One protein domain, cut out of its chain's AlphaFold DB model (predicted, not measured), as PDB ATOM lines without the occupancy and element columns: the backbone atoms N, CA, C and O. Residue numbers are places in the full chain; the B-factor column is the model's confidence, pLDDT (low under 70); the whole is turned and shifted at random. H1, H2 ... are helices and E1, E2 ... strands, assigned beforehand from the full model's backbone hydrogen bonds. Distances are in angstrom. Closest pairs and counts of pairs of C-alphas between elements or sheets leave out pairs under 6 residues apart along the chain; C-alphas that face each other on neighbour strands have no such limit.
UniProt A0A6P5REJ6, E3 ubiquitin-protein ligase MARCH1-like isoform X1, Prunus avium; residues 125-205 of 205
ATOM      1  N   GLN A 125     153.111 160.681 213.516       90.94
ATOM      2  CA  GLN A 125     153.427 159.476 212.754       90.94
ATOM      3  C   GLN A 125     152.337 159.223 211.718       90.94
ATOM      4  O   GLN A 125     151.155 159.496 211.945       90.94
ATOM      5  N   CYS A 126     152.718 158.651 210.578       94.25
ATOM      6  CA  CYS A 126     151.744 158.222 209.582       94.25
ATOM      7  C   CYS A 126     150.840 157.125 210.162       94.25
ATOM      8  O   CYS A 126     151.332 156.050 210.496       94.25
ATOM      9  N   ARG A 127     149.515 157.327 210.191       94.50
ATOM     10  CA  ARG A 127     148.573 156.323 210.734       94.50
ATOM     11  C   ARG A 127     148.593 154.970 210.007       94.50
ATOM     12  O   ARG A 127     148.093 153.988 210.538       94.50
ATOM     13  N   VAL A 128     149.111 154.933 208.776       95.19
ATOM     14  CA  VAL A 128     149.132 153.725 207.936       95.19
ATOM     15  C   VAL A 128     150.386 152.889 208.193       95.19
ATOM     16  O   VAL A 128     150.279 151.693 208.432       95.19
ATOM     17  N   CYS A 129     151.579 153.493 208.141       94.62
ATOM     18  CA  CYS A 129     152.842 152.759 208.299       94.62
ATOM     19  C   CYS A 129     153.488 152.912 209.679       94.62
ATOM     20  O   CYS A 129     154.457 152.215 209.963       94.62
ATOM     21  N   GLN A 130     152.968 153.806 210.524       92.12
ATOM     22  CA  GLN A 130     153.466 154.081 211.876       92.12
ATOM     23  C   GLN A 130     154.948 154.497 211.905       92.12
ATOM     24  O   GLN A 130     155.635 154.300 212.899       92.12
ATOM     25  N   GLN A 131     155.451 155.052 210.798       89.56
ATOM     26  CA  GLN A 131     156.818 155.556 210.687       89.56
ATOM     27  C   GLN A 131     156.812 157.080 210.602       89.56
ATOM     28  O   GLN A 131     155.946 157.673 209.950       89.56
ATOM     29  N   GLU A 132     157.826 157.672 211.218       85.25
ATOM     30  CA  GLU A 132     158.312 159.025 210.973       85.25
ATOM     31  C   GLU A 132     159.333 158.924 209.833       85.25
ATOM     32  O   GLU A 132     160.394 158.321 209.987       85.25
ATOM     33  N   LYS A 133     158.961 159.388 208.639       80.25
ATOM     34  CA  LYS A 133     159.869 159.494 207.489       80.25
ATOM     35  C   LYS A 133     160.092 160.969 207.179       80.25
ATOM     36  O   LYS A 133     159.267 161.798 207.540       80.25
ATOM     37  N   ASP A 134     161.113 161.261 206.376       77.75
ATOM     38  CA  ASP A 134     161.333 162.595 205.794       77.75
ATOM     39  C   ASP A 134     160.214 163.032 204.813       77.75
ATOM     40  O   ASP A 134     160.264 164.119 204.239       77.75
ATOM     41  N   GLU A 135     159.193 162.192 204.585       86.00
ATOM     42  CA  GLU A 135     157.996 162.558 203.825       86.00
ATOM     43  C   GLU A 135     157.031 163.345 204.723       86.00
ATOM     44  O   GLU A 135     156.614 162.881 205.782       86.00
ATOM     45  N   VAL A 136     156.613 164.522 204.256       89.75
ATOM     46  CA  VAL A 136     155.630 165.356 204.957       89.75
ATOM     47  C   VAL A 136     154.309 164.599 205.122       89.75
ATOM     48  O   VAL A 136     153.734 164.084 204.156       89.75
ATOM     49  N   LEU A 137     153.796 164.567 206.352       94.88
ATOM     50  CA  LEU A 137     152.455 164.074 206.632       94.88
ATOM     51  C   LEU A 137     151.410 165.074 206.148       94.88
ATOM     52  O   LEU A 137     151.503 166.271 206.408       94.88
ATOM     53  N   ILE A 138     150.378 164.561 205.488       95.94
ATOM     54  CA  ILE A 138     149.208 165.337 205.101       95.94
ATOM     55  C   ILE A 138     148.047 165.052 206.043       95.94
ATOM     56  O   ILE A 138     147.842 163.913 206.475       95.94
ATOM     57  N   ASP A 139     147.250 166.081 206.312       96.75
ATOM     58  CA  ASP A 139     145.942 165.913 206.929       96.75
ATOM     59  C   ASP A 139     144.956 165.353 205.905       96.75
ATOM     60  O   ASP A 139     144.829 165.874 204.799       96.75
ATOM     61  N   LEU A 140     144.203 164.322 206.279       96.62
ATOM     62  CA  LEU A 140     143.200 163.689 205.422       96.62
ATOM     63  C   LEU A 140     142.005 164.615 205.141       96.62
ATOM     64  O   LEU A 140     141.323 164.443 204.133       96.62
ATOM     65  N   GLY A 141     141.717 165.570 206.030       97.19
ATOM     66  CA  GLY A 141     140.533 166.429 205.924       97.19
ATOM     67  C   GLY A 141     139.220 165.690 206.214       97.19
ATOM     68  O   GLY A 141     138.207 165.967 205.580       97.19
ATOM     69  N   CYS A 142     139.244 164.717 207.132       97.81
ATOM     70  CA  CYS A 142     138.057 164.032 207.665       97.81
ATOM     71  C   CYS A 142     137.840 164.401 209.150       97.81
ATOM     72  O   CYS A 142     138.595 165.197 209.699       97.81
ATOM     73  N   GLN A 143     136.836 163.828 209.830       97.62
ATOM     74  CA  GLN A 143     136.526 164.169 211.237       97.62
ATOM     75  C   GLN A 143     137.453 163.510 212.280       97.62
ATOM     76  O   GLN A 143     137.250 163.679 213.484       97.62
ATOM     77  N   CYS A 144     138.458 162.742 211.851       96.31
ATOM     78  CA  CYS A 144     139.463 162.188 212.756       96.31
ATOM     79  C   CYS A 144     140.301 163.305 213.400       96.31
ATOM     80  O   CYS A 144     140.500 164.364 212.811       96.31
ATOM     81  N   ARG A 145     140.803 163.061 214.616       93.94
ATOM     82  CA  ARG A 145     141.621 164.016 215.382       93.94
ATOM     83  C   ARG A 145     143.015 163.452 215.652       93.94
ATOM     84  O   ARG A 145     143.190 162.235 215.714       93.94
ATOM     85  N   GLY A 146     143.986 164.343 215.853       91.31
ATOM     86  CA  GLY A 146     145.373 163.980 216.166       91.31
ATOM     87  C   GLY A 146     146.030 163.147 215.061       91.31
ATOM     88  O   GLY A 146     145.714 163.313 213.884       91.31
ATOM     89  N   GLY A 147     146.903 162.207 215.438       90.50
ATOM     90  CA  GLY A 147     147.645 161.365 214.486       90.50
ATOM     91  C   GLY A 147     146.766 160.529 213.545       90.50
ATOM     92  O   GLY A 147     147.185 160.210 212.437       90.50
ATOM     93  N   LEU A 148     145.509 160.245 213.910       93.31
ATOM     94  CA  LEU A 148     144.565 159.541 213.030       93.31
ATOM     95  C   LEU A 148     144.149 160.370 211.807       93.31
ATOM     96  O   LEU A 148     143.679 159.804 210.823       93.31
ATOM     97  N   ALA A 149     144.295 161.694 211.862       95.50
ATOM     98  CA  ALA A 149     144.038 162.567 210.725       95.50
ATOM     99  C   ALA A 149     145.236 162.667 209.774       95.50
ATOM    100  O   ALA A 149     145.070 163.236 208.701       95.50
ATOM    101  N   LYS A 150     146.403 162.106 210.129       95.31
ATOM    102  CA  LYS A 150     147.677 162.360 209.447       95.31
ATOM    103  C   LYS A 150     148.262 161.119 208.793       95.31
ATOM    104  O   LYS A 150     148.220 160.007 209.327       95.31
ATOM    105  N   SER A 151     148.781 161.270 207.580       96.44
ATOM    106  CA  SER A 151     149.403 160.176 206.825       96.44
ATOM    107  C   SER A 151     150.356 160.696 205.763       96.44
ATOM    108  O   SER A 151     150.142 161.767 205.210       96.44
ATOM    109  N   HIS A 152     151.358 159.896 205.408       96.69
ATOM    110  CA  HIS A 152     152.106 160.106 204.173       96.69
ATOM    111  C   HIS A 152     151.150 160.087 202.980       96.69
ATOM    112  O   HIS A 152     150.210 159.275 202.944       96.69
ATOM    113  N   ARG A 153     151.420 160.934 201.986       95.69
ATOM    114  CA  ARG A 153     150.611 161.012 200.769       95.69
ATOM    115  C   ARG A 153     150.610 159.667 200.046       95.69
ATOM    116  O   ARG A 153     149.555 159.154 199.680       95.69
ATOM    117  N   SER A 154     151.789 159.060 199.928       94.75
ATOM    118  CA  SER A 154     151.983 157.749 199.302       94.75
ATOM    119  C   SER A 154     151.174 156.634 199.987       94.75
ATOM    120  O   SER A 154     150.538 155.801 199.325       94.75
ATOM    121  N   CYS A 155     151.150 156.637 201.320       96.00
ATOM    122  CA  CYS A 155     150.429 155.652 202.115       96.00
ATOM    123  C   CYS A 155     148.913 155.796 201.964       96.00
ATOM    124  O   CYS A 155     148.232 154.800 201.711       96.00
ATOM    125  N   ILE A 156     148.380 157.013 202.102       96.31
ATOM    126  CA  ILE A 156     146.929 157.214 202.082       96.31
ATOM    127  C   ILE A 156     146.332 157.031 200.684       96.31
ATOM    128  O   ILE A 156     145.266 156.429 200.552       96.31
ATOM    129  N   ASP A 157     147.051 157.443 199.635       95.06
ATOM    130  CA  ASP A 157     146.631 157.213 198.251       95.06
ATOM    131  C   ASP A 157     146.555 155.712 197.950       95.06
ATOM    132  O   ASP A 157     145.641 155.240 197.277       95.06
ATOM    133  N   THR A 158     147.512 154.923 198.442       94.56
ATOM    134  CA  THR A 158     147.498 153.462 198.270       94.56
ATOM    135  C   THR A 158     146.369 152.820 199.067       94.56
ATOM    136  O   THR A 158     145.638 151.995 198.525       94.56
ATOM    137  N   TRP A 159     146.167 153.251 200.312       95.38
ATOM    138  CA  TRP A 159     145.073 152.781 201.159       95.38
ATOM    139  C   TRP A 159     143.703 152.974 200.494       95.38
ATOM    140  O   TRP A 159     142.947 152.013 200.322       95.38
ATOM    141  N   PHE A 160     143.395 154.197 200.050       95.88
ATOM    142  CA  PHE A 160     142.111 154.490 199.415       95.88
ATOM    143  C   PHE A 160     141.967 153.849 198.036       95.88
ATOM    144  O   PHE A 160     140.868 153.407 197.704       95.88
ATOM    145  N   ARG A 161     143.045 153.716 197.252       93.75
ATOM    146  CA  ARG A 161     143.010 152.965 195.984       93.75
ATOM    147  C   ARG A 161     142.649 151.498 196.194       93.75
ATOM    148  O   ARG A 161     141.780 151.004 195.485       93.75
ATOM    149  N   THR A 162     143.250 150.830 197.179       91.62
ATOM    150  CA  THR A 162     142.932 149.429 197.507       91.62
ATOM    151  C   THR A 162     141.480 149.273 197.950       91.62
ATOM    152  O   THR A 162     140.816 148.307 197.581       91.62
ATOM    153  N   ARG A 163     140.962 150.241 198.711       91.44
ATOM    154  CA  ARG A 163     139.570 150.232 199.172       91.44
ATOM    155  C   ARG A 163     138.561 150.643 198.093       91.44
ATOM    156  O   ARG A 163     137.389 150.298 198.196       91.44
ATOM    157  N   GLY A 164     138.982 151.419 197.096       92.75
ATOM    158  CA  GLY A 164     138.096 152.007 196.090       92.75
ATOM    159  C   GLY A 164     137.213 153.146 196.616       92.75
ATOM    160  O   GLY A 164     136.218 153.490 195.986       92.75
ATOM    161  N   SER A 165     137.546 153.748 197.762       94.25
ATOM    162  CA  SER A 165     136.824 154.899 198.320       94.25
ATOM    163  C   SER A 165     137.763 155.811 199.108       94.25
ATOM    164  O   SER A 165     138.648 155.308 199.792       94.25
ATOM    165  N   ASN A 166     137.538 157.131 199.068       96.12
ATOM    166  CA  ASN A 166     138.204 158.113 199.939       96.12
ATOM    167  C   ASN A 166     137.393 158.451 201.207       96.12
ATOM    168  O   ASN A 166     137.629 159.473 201.854       96.12
ATOM    169  N   LYS A 167     136.416 157.616 201.576       97.00
ATOM    170  CA  LYS A 167     135.758 157.698 202.886       97.00
ATOM    171  C   LYS A 167     136.656 157.070 203.949       97.00
ATOM    172  O   LYS A 167     137.113 155.941 203.794       97.00
ATOM    173  N   CYS A 168     136.894 157.777 205.047       96.88
ATOM    174  CA  CYS A 168     137.668 157.267 206.179       96.88
ATOM    175  C   CYS A 168     136.949 156.071 206.840       96.88
ATOM    176  O   CYS A 168     135.755 156.164 207.093       96.88
ATOM    177  N   GLU A 169     137.619 154.945 207.151       96.06
ATOM    178  CA  GLU A 169     136.948 153.825 207.867       96.06
ATOM    179  C   GLU A 169     136.636 154.122 209.332       96.06
ATOM    180  O   GLU A 169     135.808 153.438 209.923       96.06
ATOM    181  N   ILE A 170     137.285 155.124 209.914       96.00
ATOM    182  CA  ILE A 170     137.161 155.410 211.342       96.00
ATOM    183  C   ILE A 170     135.949 156.311 211.580       96.00
ATOM    184  O   ILE A 170     135.056 155.968 212.345       96.00
ATOM    185  N   CYS A 171     135.896 157.459 210.897       97.38
ATOM    186  CA  CYS A 171     134.820 158.439 211.074       97.38
ATOM    187  C   CYS A 171     133.772 158.434 209.956       97.38
ATOM    188  O   CYS A 171     132.814 159.192 210.033       97.38
ATOM    189  N   GLN A 172     133.948 157.639 208.894       96.81
ATOM    190  CA  GLN A 172     133.057 157.583 207.718       96.81
ATOM    191  C   GLN A 172     132.937 158.895 206.908       96.81
ATOM    192  O   GLN A 172     132.317 158.914 205.838       96.81
ATOM    193  N   GLY A 173     133.584 159.977 207.350       97.44
ATOM    194  CA  GLY A 173     133.717 161.229 206.612       97.44
ATOM    195  C   GLY A 173     134.582 161.095 205.354       97.44
ATOM    196  O   GLY A 173     135.472 160.245 205.272       97.44
ATOM    197  N   VAL A 174     134.324 161.953 204.365       97.25
ATOM    198  CA  VAL A 174     135.155 162.062 203.156       97.25
ATOM    199  C   VAL A 174     136.485 162.709 203.532       97.25
ATOM    200  O   VAL A 174     136.494 163.740 204.199       97.25
ATOM    201  N   ALA A 175     137.600 162.113 203.115       97.69
ATOM    202  CA  ALA A 175     138.915 162.730 203.226       97.69
ATOM    203  C   ALA A 175     139.046 163.831 202.162       97.69
ATOM    204  O   ALA A 175     139.410 163.555 201.021       97.69
ATOM    205  N   ALA A 176     138.692 165.069 202.517       97.50
ATOM    206  CA  ALA A 176     138.609 166.187 201.574       97.50
ATOM    207  C   ALA A 176     139.944 166.515 200.882       97.50
ATOM    208  O   ALA A 176     139.949 166.982 199.744       97.50
ATOM    209  N   ASN A 177     141.067 166.227 201.541       97.19
ATOM    210  CA  ASN A 177     142.403 166.533 201.028       97.19
ATOM    211  C   ASN A 177     142.989 165.407 200.163       97.19
ATOM    212  O   ASN A 177     144.118 165.520 199.685       97.19
ATOM    213  N   VAL A 178     142.247 164.312 199.970       95.50
ATOM    214  CA  VAL A 178     142.677 163.175 199.156       95.50
ATOM    215  C   VAL A 178     141.652 162.944 198.045       95.50
ATOM    216  O   VAL A 178     140.466 162.741 198.337       95.50
ATOM    217  N   PRO A 179     142.064 162.974 196.763       93.19
ATOM    218  CA  PRO A 179     141.129 162.793 195.664       93.19
ATOM    219  C   PRO A 179     140.449 161.418 195.753       93.19
ATOM    220  O   PRO A 179     141.067 160.448 196.206       93.19
ATOM    221  N   PRO A 180     139.183 161.304 195.316       92.50
ATOM    222  CA  PRO A 180     138.521 160.014 195.245       92.50
ATOM    223  C   PRO A 180     139.332 159.075 194.341       92.50
ATOM    224  O   PRO A 180     139.756 159.484 193.253       92.50
ATOM    225  N   PRO A 181     139.577 157.825 194.766       90.62
ATOM    226  CA  PRO A 181     140.265 156.864 193.924       90.62
ATOM    227  C   PRO A 181     139.420 156.624 192.673       90.62
ATOM    228  O   PRO A 181     138.209 156.415 192.762       90.62
ATOM    229  N   GLN A 182     140.056 156.648 191.502       83.25
ATOM    230  CA  GLN A 182     139.394 156.214 190.278       83.25
ATOM    231  C   GLN A 182     138.983 154.758 190.486       83.25
ATOM    232  O   GLN A 182     139.836 153.911 190.759       83.25
ATOM    233  N   SER A 183     137.679 154.488 190.433       66.50
ATOM    234  CA  SER A 183     137.127 153.146 190.581       66.50
ATOM    235  C   SER A 183     137.839 152.224 189.595       66.50
ATOM    236  O   SER A 183     137.631 152.333 188.389       66.50
ATOM    237  N   GLN A 184     138.714 151.355 190.096       55.44
ATOM    238  CA  GLN A 184     139.313 150.266 189.332       55.44
ATOM    239  C   GLN A 184     138.396 149.055 189.527       55.44
ATOM    240  O   GLN A 184     138.505 148.372 190.546       55.44
ATOM    241  N   PRO A 185     137.469 148.762 188.597       57.56
ATOM    242  CA  PRO A 185     136.573 147.613 188.722       57.56
ATOM    243  C   PRO A 185     137.290 146.261 188.571       57.56
ATOM    244  O   PRO A 185     136.635 145.226 188.611       57.56
ATOM    245  N   THR A 186     138.607 146.230 188.380       59.22
ATOM    246  CA  THR A 186     139.316 145.098 187.774       59.22
ATOM    247  C   THR A 186     139.807 144.067 188.785       59.22
ATOM    248  O   THR A 186     139.653 142.878 188.547       59.22
ATOM    249  N   VAL A 187     140.338 144.459 189.945       61.62
ATOM    250  CA  VAL A 187     140.973 143.477 190.849       61.62
ATOM    251  C   VAL A 187     139.967 142.594 191.590       61.62
ATOM    252  O   VAL A 187     140.204 141.400 191.738       61.62
ATOM    253  N   CYS A 188     138.813 143.134 191.993       62.00
ATOM    254  CA  CYS A 188     137.798 142.358 192.709       62.00
ATOM    255  C   CYS A 188     136.988 141.465 191.755       62.00
ATOM    256  O   CYS A 188     136.751 140.302 192.061       62.00
ATOM    257  N   THR A 189     136.637 141.949 190.557       61.88
ATOM    258  CA  THR A 189     135.947 141.112 189.559       61.88
ATOM    259  C   THR A 189     136.852 140.028 188.994       61.88
ATOM    260  O   THR A 189     136.386 138.903 188.852       61.88
ATOM    261  N   LEU A 190     138.134 140.306 188.732       68.19
ATOM    262  CA  LEU A 190     139.077 139.282 188.279       68.19
ATOM    263  C   LEU A 190     139.372 138.262 189.379       68.19
ATOM    264  O   LEU A 190     139.402 137.075 189.082       68.19
ATOM    265  N   TYR A 191     139.516 138.674 190.643       68.06
ATOM    266  CA  TYR A 191     139.708 137.731 191.751       68.06
ATOM    267  C   TYR A 191     138.472 136.848 191.968       68.06
ATOM    268  O   TYR A 191     138.592 135.629 192.067       68.06
ATOM    269  N   LEU A 192     137.269 137.433 191.936       69.81
ATOM    270  CA  LEU A 192     136.017 136.679 192.006       69.81
ATOM    271  C   LEU A 192     135.817 135.782 190.775       69.81
ATOM    272  O   LEU A 192     135.334 134.665 190.919       69.81
ATOM    273  N   LEU A 193     136.207 136.219 189.574       75.38
ATOM    274  CA  LEU A 193     136.156 135.404 188.358       75.38
ATOM    275  C   LEU A 193     137.137 134.232 188.446       75.38
ATOM    276  O   LEU A 193     136.741 133.105 188.184       75.38
ATOM    277  N   VAL A 194     138.377 134.471 188.874       77.12
ATOM    278  CA  VAL A 194     139.387 133.423 189.091       77.12
ATOM    279  C   VAL A 194     138.909 132.434 190.149       77.12
ATOM    280  O   VAL A 194     139.036 131.231 189.947       77.12
ATOM    281  N   GLN A 195     138.282 132.898 191.231       73.94
ATOM    282  CA  GLN A 195     137.751 132.019 192.270       73.94
ATOM    283  C   GLN A 195     136.514 131.235 191.808       73.94
ATOM    284  O   GLN A 195     136.355 130.075 192.181       73.94
ATOM    285  N   ARG A 196     135.675 131.812 190.935       77.25
ATOM    286  CA  ARG A 196     134.552 131.113 190.282       77.25
ATOM    287  C   ARG A 196     135.016 130.091 189.248       77.25
ATOM    288  O   ARG A 196     134.445 129.009 189.188       77.25
ATOM    289  N   VAL A 197     136.039 130.414 188.456       76.94
ATOM    290  CA  VAL A 197     136.645 129.493 187.482       76.94
ATOM    291  C   VAL A 197     137.345 128.354 188.214       76.94
ATOM    292  O   VAL A 197     137.099 127.200 187.892       76.94
ATOM    293  N   ALA A 198     138.131 128.649 189.253       73.00
ATOM    294  CA  ALA A 198     138.746 127.626 190.092       73.00
ATOM    295  C   ALA A 198     137.677 126.713 190.714       73.00
ATOM    296  O   ALA A 198     137.759 125.500 190.566       73.00
ATOM    297  N   PHE A 199     136.623 127.272 191.319       73.06
ATOM    298  CA  PHE A 199     135.524 126.477 191.876       73.06
ATOM    299  C   PHE A 199     134.824 125.607 190.816       73.06
ATOM    300  O   PHE A 199     134.541 124.442 191.073       73.06
ATOM    301  N   ALA A 200     134.609 126.124 189.602       69.50
ATOM    302  CA  ALA A 200     134.037 125.350 188.499       69.50
ATOM    303  C   ALA A 200     134.955 124.206 188.027       69.50
ATOM    304  O   ALA A 200     134.457 123.143 187.672       69.50
ATOM    305  N   MET A 201     136.279 124.393 188.071       69.25
ATOM    306  CA  MET A 201     137.253 123.352 187.723       69.25
ATOM    307  C   MET A 201     137.420 122.283 188.813       69.25
ATOM    308  O   MET A 201     137.814 121.167 188.499       69.25
ATOM    309  N   PHE A 202     137.103 122.587 190.077       65.06
ATOM    310  CA  PHE A 202     137.156 121.613 191.178       65.06
ATOM    311  C   PHE A 202     135.852 120.821 191.380       65.06
ATOM    312  O   PHE A 202     135.876 119.777 192.025       65.06
ATOM    313  N   ILE A 203     134.718 121.288 190.843       67.75
ATOM    314  CA  ILE A 203     133.393 120.662 191.032       67.75
ATOM    315  C   ILE A 203     132.961 119.799 189.824       67.75
ATOM    316  O   ILE A 203     131.935 119.126 189.889       67.75
ATOM    317  N   ASN A 204     133.725 119.769 188.727       43.88
ATOM    318  CA  ASN A 204     133.424 118.933 187.555       43.88
ATOM    319  C   ASN A 204     134.600 117.989 187.224       43.88
ATOM    320  O   ASN A 204     135.418 118.329 186.365       43.88
ATOM    321  N   PRO A 205     134.741 116.860 187.945       58.94
ATOM    322  CA  PRO A 205     135.641 115.779 187.548       58.94
ATOM    323  C   PRO A 205     135.102 114.981 186.350       58.94
ATOM    324  O   PRO A 205     133.866 114.801 186.257       58.94
TER     325      PRO A 205
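AT A GLANCE: This is residues 125 to 205 of the 205 residues of the protein "E3 ubiquitin-protein ligase MARCH1-like isoform X1" of Prunus avium (UniProt A0A6P5REJ6). A compact head, largely loops with the small sheet E1 E2 and helices H1 and H2, has one helical arm: residues 189 to 205, 189 to 203 of them in H3, stick out. The printed part has 81 residues, under half in named elements, in the order E1, H1, E2, H2, H3, mostly helix; the sheet is antiparallel. It is only just loose, close to extended, radius of gyration of the C-alphas 17.2 A, spans 57 by 24 by 19 A.

IN THESE COORDINATES: Pass residues 125 to 136 and find C-alpha 137 at (152.455, 164.074, 206.632), where E1, residues 137 to 139, begins. H1, 146 to 149, E2, 150 to 152, and H2, 153 to 163, 15.5 A long, follow. H3, 186 to 203, runs 25.4 A to C-alpha 203 at (133.393, 120.662, 191.032).

HOW THE PARTS SIT: Look at antiparallel E1 and E2: N 138 and O 151 are within hydrogen-bond range, 2.8 A. The closest C-alphas of E1 and H2, Ile 138 and Arg 153, are 6.3 A apart. H1 and H2 are apart, as are H2 and H3. H2 and H3 have every O i to N i+4 pair within hydrogen-bond range; H1 is too short for one.

THE WHOLE: The printed part has no cut. The link H2 to H3 is long, 22 residues. Residues 183 to 192 and 200 to 205 have pLDDT under 70.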